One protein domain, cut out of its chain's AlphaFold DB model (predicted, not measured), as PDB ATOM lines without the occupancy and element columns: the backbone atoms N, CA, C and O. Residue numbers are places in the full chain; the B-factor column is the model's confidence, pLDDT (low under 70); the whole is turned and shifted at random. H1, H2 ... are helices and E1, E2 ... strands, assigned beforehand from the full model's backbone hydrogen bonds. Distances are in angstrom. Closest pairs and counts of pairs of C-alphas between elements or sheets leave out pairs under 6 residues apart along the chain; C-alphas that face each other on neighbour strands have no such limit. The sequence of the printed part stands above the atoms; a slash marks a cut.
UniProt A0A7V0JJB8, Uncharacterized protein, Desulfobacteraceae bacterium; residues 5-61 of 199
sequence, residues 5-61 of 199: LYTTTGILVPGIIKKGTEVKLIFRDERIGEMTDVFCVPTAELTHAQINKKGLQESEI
ATOM      1  N   LEU A   5     246.997 219.477 390.215       81.56
ATOM      2  CA  LEU A   5     247.666 220.758 390.052       81.56
ATOM      3  C   LEU A   5     249.158 220.562 390.279       81.56
ATOM      4  O   LEU A   5     249.545 220.000 391.301       81.56
ATOM      5  N   TYR A   6     249.968 221.045 389.347       79.69
ATOM      6  CA  TYR A   6     251.425 220.992 389.404       79.69
ATOM      7  C   TYR A   6     252.012 222.395 389.258       79.69
ATOM      8  O   TYR A   6     251.346 223.321 388.797       79.69
ATOM      9  N   THR A   7     253.267 222.548 389.672       76.19
ATOM     10  CA  THR A   7     254.062 223.761 389.469       76.19
ATOM     11  C   THR A   7     255.367 223.379 388.783       76.19
ATOM     12  O   THR A   7     255.988 222.371 389.114       76.19
ATOM     13  N   THR A   8     255.757 224.191 387.818       71.81
ATOM     14  CA  THR A   8     257.034 224.158 387.098       71.81
ATOM     15  C   THR A   8     258.125 224.913 387.860       71.81
ATOM     16  O   THR A   8     259.308 224.758 387.583       71.81
ATOM     17  N   THR A   9     257.751 225.710 388.872       66.31
ATOM     18  CA  THR A   9     258.680 226.573 389.628       66.31
ATOM     19  C   THR A   9     259.298 225.914 390.864       66.31
ATOM     20  O   THR A   9     260.044 226.568 391.598       66.31
ATOM     21  N   GLY A  10     259.025 224.627 391.102       65.19
ATOM     22  CA  GLY A  10     259.638 223.863 392.186       65.19
ATOM     23  C   GLY A  10     258.639 223.017 392.971       65.19
ATOM     24  O   GLY A  10     258.009 222.117 392.419       65.19
ATOM     25  N   ILE A  11     258.549 223.242 394.282       64.00
ATOM     26  CA  ILE A  11     257.776 222.402 395.209       64.00
ATOM     27  C   ILE A  11     256.348 222.942 395.357       64.00
ATOM     28  O   ILE A  11     256.138 224.142 395.546       64.00
ATOM     29  N   LEU A  12     255.355 222.044 395.324       64.56
ATOM     30  CA  LEU A  12     253.974 222.351 395.702       64.56
ATOM     31  C   LEU A  12     253.917 222.726 397.182       64.56
ATOM     32  O   LEU A  12     254.134 221.896 398.062       64.56
ATOM     33  N   VAL A  13     253.601 223.988 397.445       60.97
ATOM     34  CA  VAL A  13     253.582 224.559 398.790       60.97
ATOM     35  C   VAL A  13     252.257 225.266 399.080       60.97
ATOM     36  O   VAL A  13     251.617 225.779 398.150       60.97
ATOM     37  N   PRO A  14     251.821 225.335 400.353       62.69
ATOM     38  CA  PRO A  14     250.591 226.026 400.721       62.69
ATOM     39  C   PRO A  14     250.562 227.472 400.205       62.69
ATOM     40  O   PRO A  14     251.534 228.216 400.315       62.69
ATOM     41  N   GLY A  15     249.438 227.874 399.611       66.31
ATOM     42  CA  GLY A  15     249.249 229.227 399.080       66.31
ATOM     43  C   GLY A  15     249.859 229.492 397.698       66.31
ATOM     44  O   GLY A  15     249.670 230.591 397.180       66.31
ATOM     45  N   ILE A  16     250.538 228.520 397.064       70.00
ATOM     46  CA  ILE A  16     250.939 228.645 395.646       70.00
ATOM     47  C   ILE A  16     249.715 228.700 394.728       70.00
ATOM     48  O   ILE A  16     249.688 229.480 393.783       70.00
ATOM     49  N   ILE A  17     248.671 227.951 395.083       74.50
ATOM     50  CA  ILE A  17     247.372 227.980 394.426       74.50
ATOM     51  C   ILE A  17     246.348 228.439 395.456       74.50
ATOM     52  O   ILE A  17     246.074 227.766 396.450       74.50
ATOM     53  N   LYS A  18     245.803 229.627 395.216       81.75
ATOM     54  CA  LYS A  18     244.732 230.251 395.996       81.75
ATOM     55  C   LYS A  18     243.465 230.372 395.156       81.75
ATOM     56  O   LYS A  18     243.506 230.277 393.927       81.75
ATOM     57  N   LYS A  19     242.326 230.629 395.801       79.56
ATOM     58  CA  LYS A  19     241.076 230.934 395.093       79.56
ATOM     59  C   LYS A  19     241.304 232.105 394.123       79.56
ATOM     60  O   LYS A  19     241.813 233.142 394.537       79.56
ATOM     61  N   GLY A  20     240.945 231.916 392.852       83.00
ATOM     62  CA  GLY A  20     241.174 232.894 391.779       83.00
ATOM     63  C   GLY A  20     242.524 232.773 391.061       83.00
ATOM     64  O   GLY A  20     242.820 233.607 390.218       83.00
ATOM     65  N   THR A  21     243.341 231.761 391.372       85.06
ATOM     66  CA  THR A  21     244.546 231.464 390.577       85.06
ATOM     67  C   THR A  21     244.120 230.950 389.210       85.06
ATOM     68  O   THR A  21     243.452 229.919 389.120       85.06
ATOM     69  N   GLU A  22     244.499 231.666 388.157       89.56
ATOM     70  CA  GLU A  22     244.302 231.208 386.788       89.56
ATOM     71  C   GLU A  22     245.251 230.049 386.487       89.56
ATOM     72  O   GLU A  22     246.448 230.097 386.778       89.56
ATOM     73  N   VAL A  23     244.698 228.985 385.917       90.50
ATOM     74  CA  VAL A  23     245.441 227.774 385.578       90.50
ATOM     75  C   VAL A  23     245.166 227.386 384.136       90.50
ATOM     76  O   VAL A  23     244.068 227.585 383.615       90.50
ATOM     77  N   LYS A  24     246.174 226.810 383.490       90.00
ATOM     78  CA  LYS A  24     246.069 226.216 382.165       90.00
ATOM     79  C   LYS A  24     245.967 224.705 382.309       90.00
ATOM     80  O   LYS A  24     246.773 224.104 383.013       90.00
ATOM     81  N   LEU A  25     244.998 224.112 381.615       90.12
ATOM     82  CA  LEU A  25     244.870 222.664 381.499       90.12
ATOM     83  C   LEU A  25     245.878 222.127 380.476       90.12
ATOM     84  O   LEU A  25     245.949 222.618 379.344       90.12
ATOM     85  N   ILE A  26     246.638 221.133 380.911       89.75
ATOM     86  CA  ILE A  26     247.738 220.470 380.222       89.75
ATOM     87  C   ILE A  26     247.354 219.015 379.985       89.75
ATOM     88  O   ILE A  26     246.711 218.396 380.836       89.75
ATOM     89  N   PHE A  27     247.758 218.477 378.842       90.38
ATOM     90  CA  PHE A  27     247.574 217.079 378.478       90.38
ATOM     91  C   PHE A  27     248.880 216.316 378.682       90.38
ATOM     92  O   PHE A  27     249.924 216.765 378.217       90.38
ATOM     93  N   ARG A  28     248.823 215.152 379.325       85.75
ATOM     94  CA  ARG A  28     249.945 214.210 379.310       85.75
ATOM     95  C   ARG A  28     250.222 213.756 377.879       85.75
ATOM     96  O   ARG A  28     249.300 213.676 377.062       85.75
ATOM     97  N   ASP A  29     251.485 213.474 377.581       86.00
ATOM     98  CA  ASP A  29     251.891 212.975 376.265       86.00
ATOM     99  C   ASP A  29     251.286 211.586 376.002       86.00
ATOM    100  O   ASP A  29     250.585 211.369 375.007       86.00
ATOM    101  N   GLU A  30     251.475 210.668 376.953       84.88
ATOM    102  CA  GLU A  30     250.834 209.355 376.975       84.88
ATOM    103  C   GLU A  30     249.490 209.432 377.703       84.88
ATOM    104  O   GLU A  30     249.399 209.948 378.818       84.88
ATOM    105  N   ARG A  31     248.431 208.939 377.055       86.44
ATOM    106  CA  ARG A  31     247.048 209.055 377.532       86.44
ATOM    107  C   ARG A  31     246.338 207.720 377.430       86.44
ATOM    108  O   ARG A  31     246.451 207.042 376.409       86.44
ATOM    109  N   ILE A  32     245.578 207.378 378.462       86.94
ATOM    110  CA  ILE A  32     244.849 206.104 378.567       86.94
ATOM    111  C   ILE A  32     243.322 206.281 378.603       86.94
ATOM    112  O   ILE A  32     242.588 205.304 378.723       86.94
ATOM    113  N   GLY A  33     242.830 207.512 378.442       82.56
ATOM    114  CA  GLY A  33     241.411 207.867 378.501       82.56
ATOM    115  C   GLY A  33     240.908 208.166 379.917       82.56
ATOM    116  O   GLY A  33     239.700 208.110 380.151       82.56
ATOM    117  N   GLU A  34     241.801 208.474 380.859       83.81
ATOM    118  CA  GLU A  34     241.469 208.699 382.268       83.81
ATOM    119  C   GLU A  34     241.580 210.174 382.681       83.81
ATOM    120  O   GLU A  34     242.225 210.993 382.036       83.81
ATOM    121  N   MET A  35     240.976 210.534 383.821       75.62
ATOM    122  CA  MET A  35     241.098 211.884 384.405       75.62
ATOM    123  C   MET A  35     242.554 212.274 384.723       75.62
ATOM    124  O   MET A  35     242.862 213.458 384.832       75.62
ATOM    125  N   THR A  36     243.444 211.296 384.887       78.62
ATOM    126  CA  THR A  36     244.882 211.471 385.139       78.62
ATOM    127  C   THR A  36     245.660 211.939 383.909       78.62
ATOM    128  O   THR A  36     246.775 212.439 384.074       78.62
ATOM    129  N   ASP A  37     245.060 211.859 382.716       84.69
ATOM    130  CA  ASP A  37     245.625 212.321 381.440       84.69
ATOM    131  C   ASP A  37     245.698 213.847 381.333       84.69
ATOM    132  O   ASP A  37     246.303 214.381 380.401       84.69
ATOM    133  N   VAL A  38     245.056 214.563 382.259       87.25
ATOM    134  CA  VAL A  38     245.041 216.021 382.293       87.25
ATOM    135  C   VAL A  38     245.394 216.543 383.677       87.25
ATOM    136  O   VAL A  38     245.007 215.998 384.712       87.25
ATOM    137  N   PHE A  39     246.125 217.646 383.700       87.94
ATOM    138  CA  PHE A  39     246.454 218.366 384.922       87.94
ATOM    139  C   PHE A  39     246.518 219.863 384.654       87.94
ATOM    140  O   PHE A  39     246.439 220.308 383.516       87.94
ATOM    141  N   CYS A  40     246.635 220.657 385.707       88.25
ATOM    142  CA  CYS A  40     246.674 222.105 385.619       88.25
ATOM    143  C   CYS A  40     247.993 222.664 386.146       88.25
ATOM    144  O   CYS A  40     248.514 222.193 387.156       88.25
ATOM    145  N   VAL A  41     248.484 223.714 385.494       86.44
ATOM    146  CA  VAL A  41     249.635 224.519 385.932       86.44
ATOM    147  C   VAL A  41     249.201 225.988 386.001       86.44
ATOM    148  O   VAL A  41     248.417 226.411 385.144       86.44
ATOM    149  N   PRO A  42     249.638 226.786 386.993       87.62
ATOM    150  CA  PRO A  42     249.340 228.216 387.034       87.62
ATOM    151  C   PRO A  42     249.794 228.934 385.758       87.62
ATOM    152  O   PRO A  42     250.921 228.756 385.303       87.62
ATOM    153  N   THR A  43     248.933 229.777 385.181       87.00
ATOM    154  CA  THR A  43     249.257 230.510 383.940       87.00
ATOM    155  C   THR A  43     250.454 231.440 384.108       87.00
ATOM    156  O   THR A  43     251.196 231.639 383.156       87.00
ATOM    157  N   ALA A  44     250.683 231.949 385.323       83.19
ATOM    158  CA  ALA A  44     251.843 232.769 385.670       83.19
ATOM    159  C   ALA A  44     253.193 232.061 385.448       83.19
ATOM    160  O   ALA A  44     254.219 232.729 385.370       83.19
ATOM    161  N   GLU A  45     253.197 230.731 385.357       79.94
ATOM    162  CA  GLU A  45     254.396 229.922 385.132       79.94
ATOM    163  C   GLU A  45     254.590 229.530 383.659       79.94
ATOM    164  O   GLU A  45     255.578 228.897 383.298       79.94
ATOM    165  N   LEU A  46     253.644 229.894 382.792       84.06
ATOM    166  CA  LEU A  46     253.671 229.578 381.373       84.06
ATOM    167  C   LEU A  46     253.966 230.830 380.550       84.06
ATOM    168  O   LEU A  46     253.573 231.948 380.875       84.06
ATOM    169  N   THR A  47     254.620 230.635 379.413       84.81
ATOM    170  CA  THR A  47     254.802 231.702 378.426       84.81
ATOM    171  C   THR A  47     253.468 232.081 377.775       84.81
ATOM    172  O   THR A  47     252.559 231.262 377.634       84.81
ATOM    173  N   HIS A  48     253.354 233.313 377.268       86.75
ATOM    174  CA  HIS A  48     252.162 233.765 376.536       86.75
ATOM    175  C   HIS A  48     251.800 232.851 375.350       86.75
ATOM    176  O   HIS A  48     250.621 232.660 375.048       86.75
ATOM    177  N   ALA A  49     252.798 232.258 374.687       87.38
ATOM    178  CA  ALA A  49     252.578 231.298 373.609       87.38
ATOM    179  C   ALA A  49     251.920 230.003 374.125       87.38
ATOM    180  O   ALA A  49     250.925 229.550 373.561       87.38
ATOM    181  N   GLN A  50     252.420 229.454 375.237       88.19
ATOM    182  CA  GLN A  50     251.858 228.273 375.904       88.19
ATOM    183  C   GLN A  50     250.431 228.525 376.423       88.19
ATOM    184  O   GLN A  50     249.549 227.682 376.248       88.19
ATOM    185  N   ILE A  51     250.164 229.708 376.989       88.56
ATOM    186  CA  ILE A  51     248.827 230.095 377.471       88.56
ATOM    187  C   ILE A  51     247.815 230.123 376.320       88.56
ATOM    188  O   ILE A  51     246.698 229.623 376.469       88.56
ATOM    189  N   ASN A  52     248.193 230.656 375.158       89.75
ATOM    190  CA  ASN A  52     247.289 230.784 374.012       89.75
ATOM    191  C   ASN A  52     247.152 229.498 373.184       89.75
ATOM    192  O   ASN A  52     246.211 229.361 372.398       89.75
ATOM    193  N   LYS A  53     248.046 228.522 373.373       90.25
ATOM    194  CA  LYS A  53     247.996 227.251 372.650       90.25
ATOM    195  C   LYS A  53     246.767 226.430 373.054       90.25
ATOM    196  O   LYS A  53     246.430 226.296 374.235       90.25
ATOM    197  N   LYS A  54     246.080 225.853 372.065       88.06
ATOM    198  CA  LYS A  54     245.013 224.869 372.293       88.06
ATOM    199  C   LYS A  54     245.648 223.491 372.469       88.06
ATOM    200  O   LYS A  54     246.339 223.039 371.564       88.06
ATOM    201  N   GLY A  55     245.408 222.848 373.611       85.62
ATOM    202  CA  GLY A  55     245.950 221.517 373.906       85.62
ATOM    203  C   GLY A  55     247.465 221.512 374.112       85.62
ATOM    204  O   GLY A  55     248.181 220.909 373.323       85.62
ATOM    205  N   LEU A  56     247.942 222.217 375.141       90.69
ATOM    206  CA  LEU A  56     249.353 222.202 375.536       90.69
ATOM    207  C   LEU A  56     249.710 220.833 376.137       90.69
ATOM    208  O   LEU A  56     248.968 220.356 377.000       90.69
ATOM    209  N   GLN A  57     250.801 220.219 375.678       90.56
ATOM    210  CA  GLN A  57     251.260 218.917 376.177       90.56
ATOM    211  C   GLN A  57     252.293 219.055 377.307       90.56
ATOM    212  O   GLN A  57     252.921 220.102 377.458       90.56
ATOM    213  N   GLU A  58     252.451 218.001 378.108       85.50
ATOM    214  CA  GLU A  58     253.387 217.924 379.238       85.50
ATOM    215  C   GLU A  58     254.847 218.081 378.790       85.50
ATOM    216  O   GLU A  58     255.573 218.858 379.410       85.50
ATOM    217  N   SER A  59     255.251 217.449 377.683       84.44
ATOM    218  CA  SER A  59     256.585 217.587 377.072       84.44
ATOM    219  C   SER A  59     256.925 218.998 376.581       84.44
ATOM    220  O   SER A  59     258.093 219.330 376.381       84.44
ATOM    221  N   GLU A  60     255.917 219.848 376.388       83.31
ATOM    222  CA  GLU A  60     256.089 221.230 375.929       83.31
ATOM    223  C   GLU A  60     256.265 222.226 377.078       83.31
ATOM    224  O   GLU A  60     256.354 223.440 376.854       83.31
ATOM    225  N   ILE A  61     256.268 221.727 378.311       80.31
ATOM    226  CA  ILE A  61     256.487 222.498 379.523       80.31
ATOM    227  C   ILE A  61     257.912 222.242 380.003       80.31
ATOM    228  O   ILE A  61     258.376 221.105 380.066       80.31
TER     229      ILE A  61
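AT A GLANCE: This is residues 5 to 61 of the 199 residues of an uncharacterized protein of Desulfobacteraceae bacterium (UniProt A0A7V0JJB8). The model has little regular structure: a short two-stranded hairpin, E1 and E2, with loops round it and the small helix H1 on the E1 side. The long opening stretch, residues 5 to 22, has no named element, and its residues 10 to 15 stick out. The printed part has 57 residues, with E1, E2 and H1 in that order, an antiparallel sheet, and a mixed class, with 15 residues in named elements. It is compact, with a radius of gyration of the C-alphas of 11.5 A and spans of 31 by 24 by 20 A.

IN THESE COORDINATES: E1, residues 23 to 27, runs 13.0 A from C-alpha 23 at (245.441, 227.774, 385.578). E2, residues 38 to 42, runs 13.8 A. H1, residues 48 to 52, spans 6.2 A and ends at C-alpha 52, (247.289, 230.784, 374.012).

HOW THE PARTS SIT: E1 and E2 form an antiparallel hairpin at 147 degrees, with N 26 and O 39 within hydrogen-bond range at 2.7 A. Residues 26 to 27 of E1 also pair, parallel, with residues 56 to 57. The closest C-alphas of E1 and H1, Lys 24 and Ile 51, are 6.7 A apart. In H1 the O i to N i+4 pair is within hydrogen-bond range.

THE WHOLE: The farthest C-alphas, Gly 15 and Ile 32, are 31.2 A apart. The printed part has no cut and no long link. Residues 9 to 15 have pLDDT under 70.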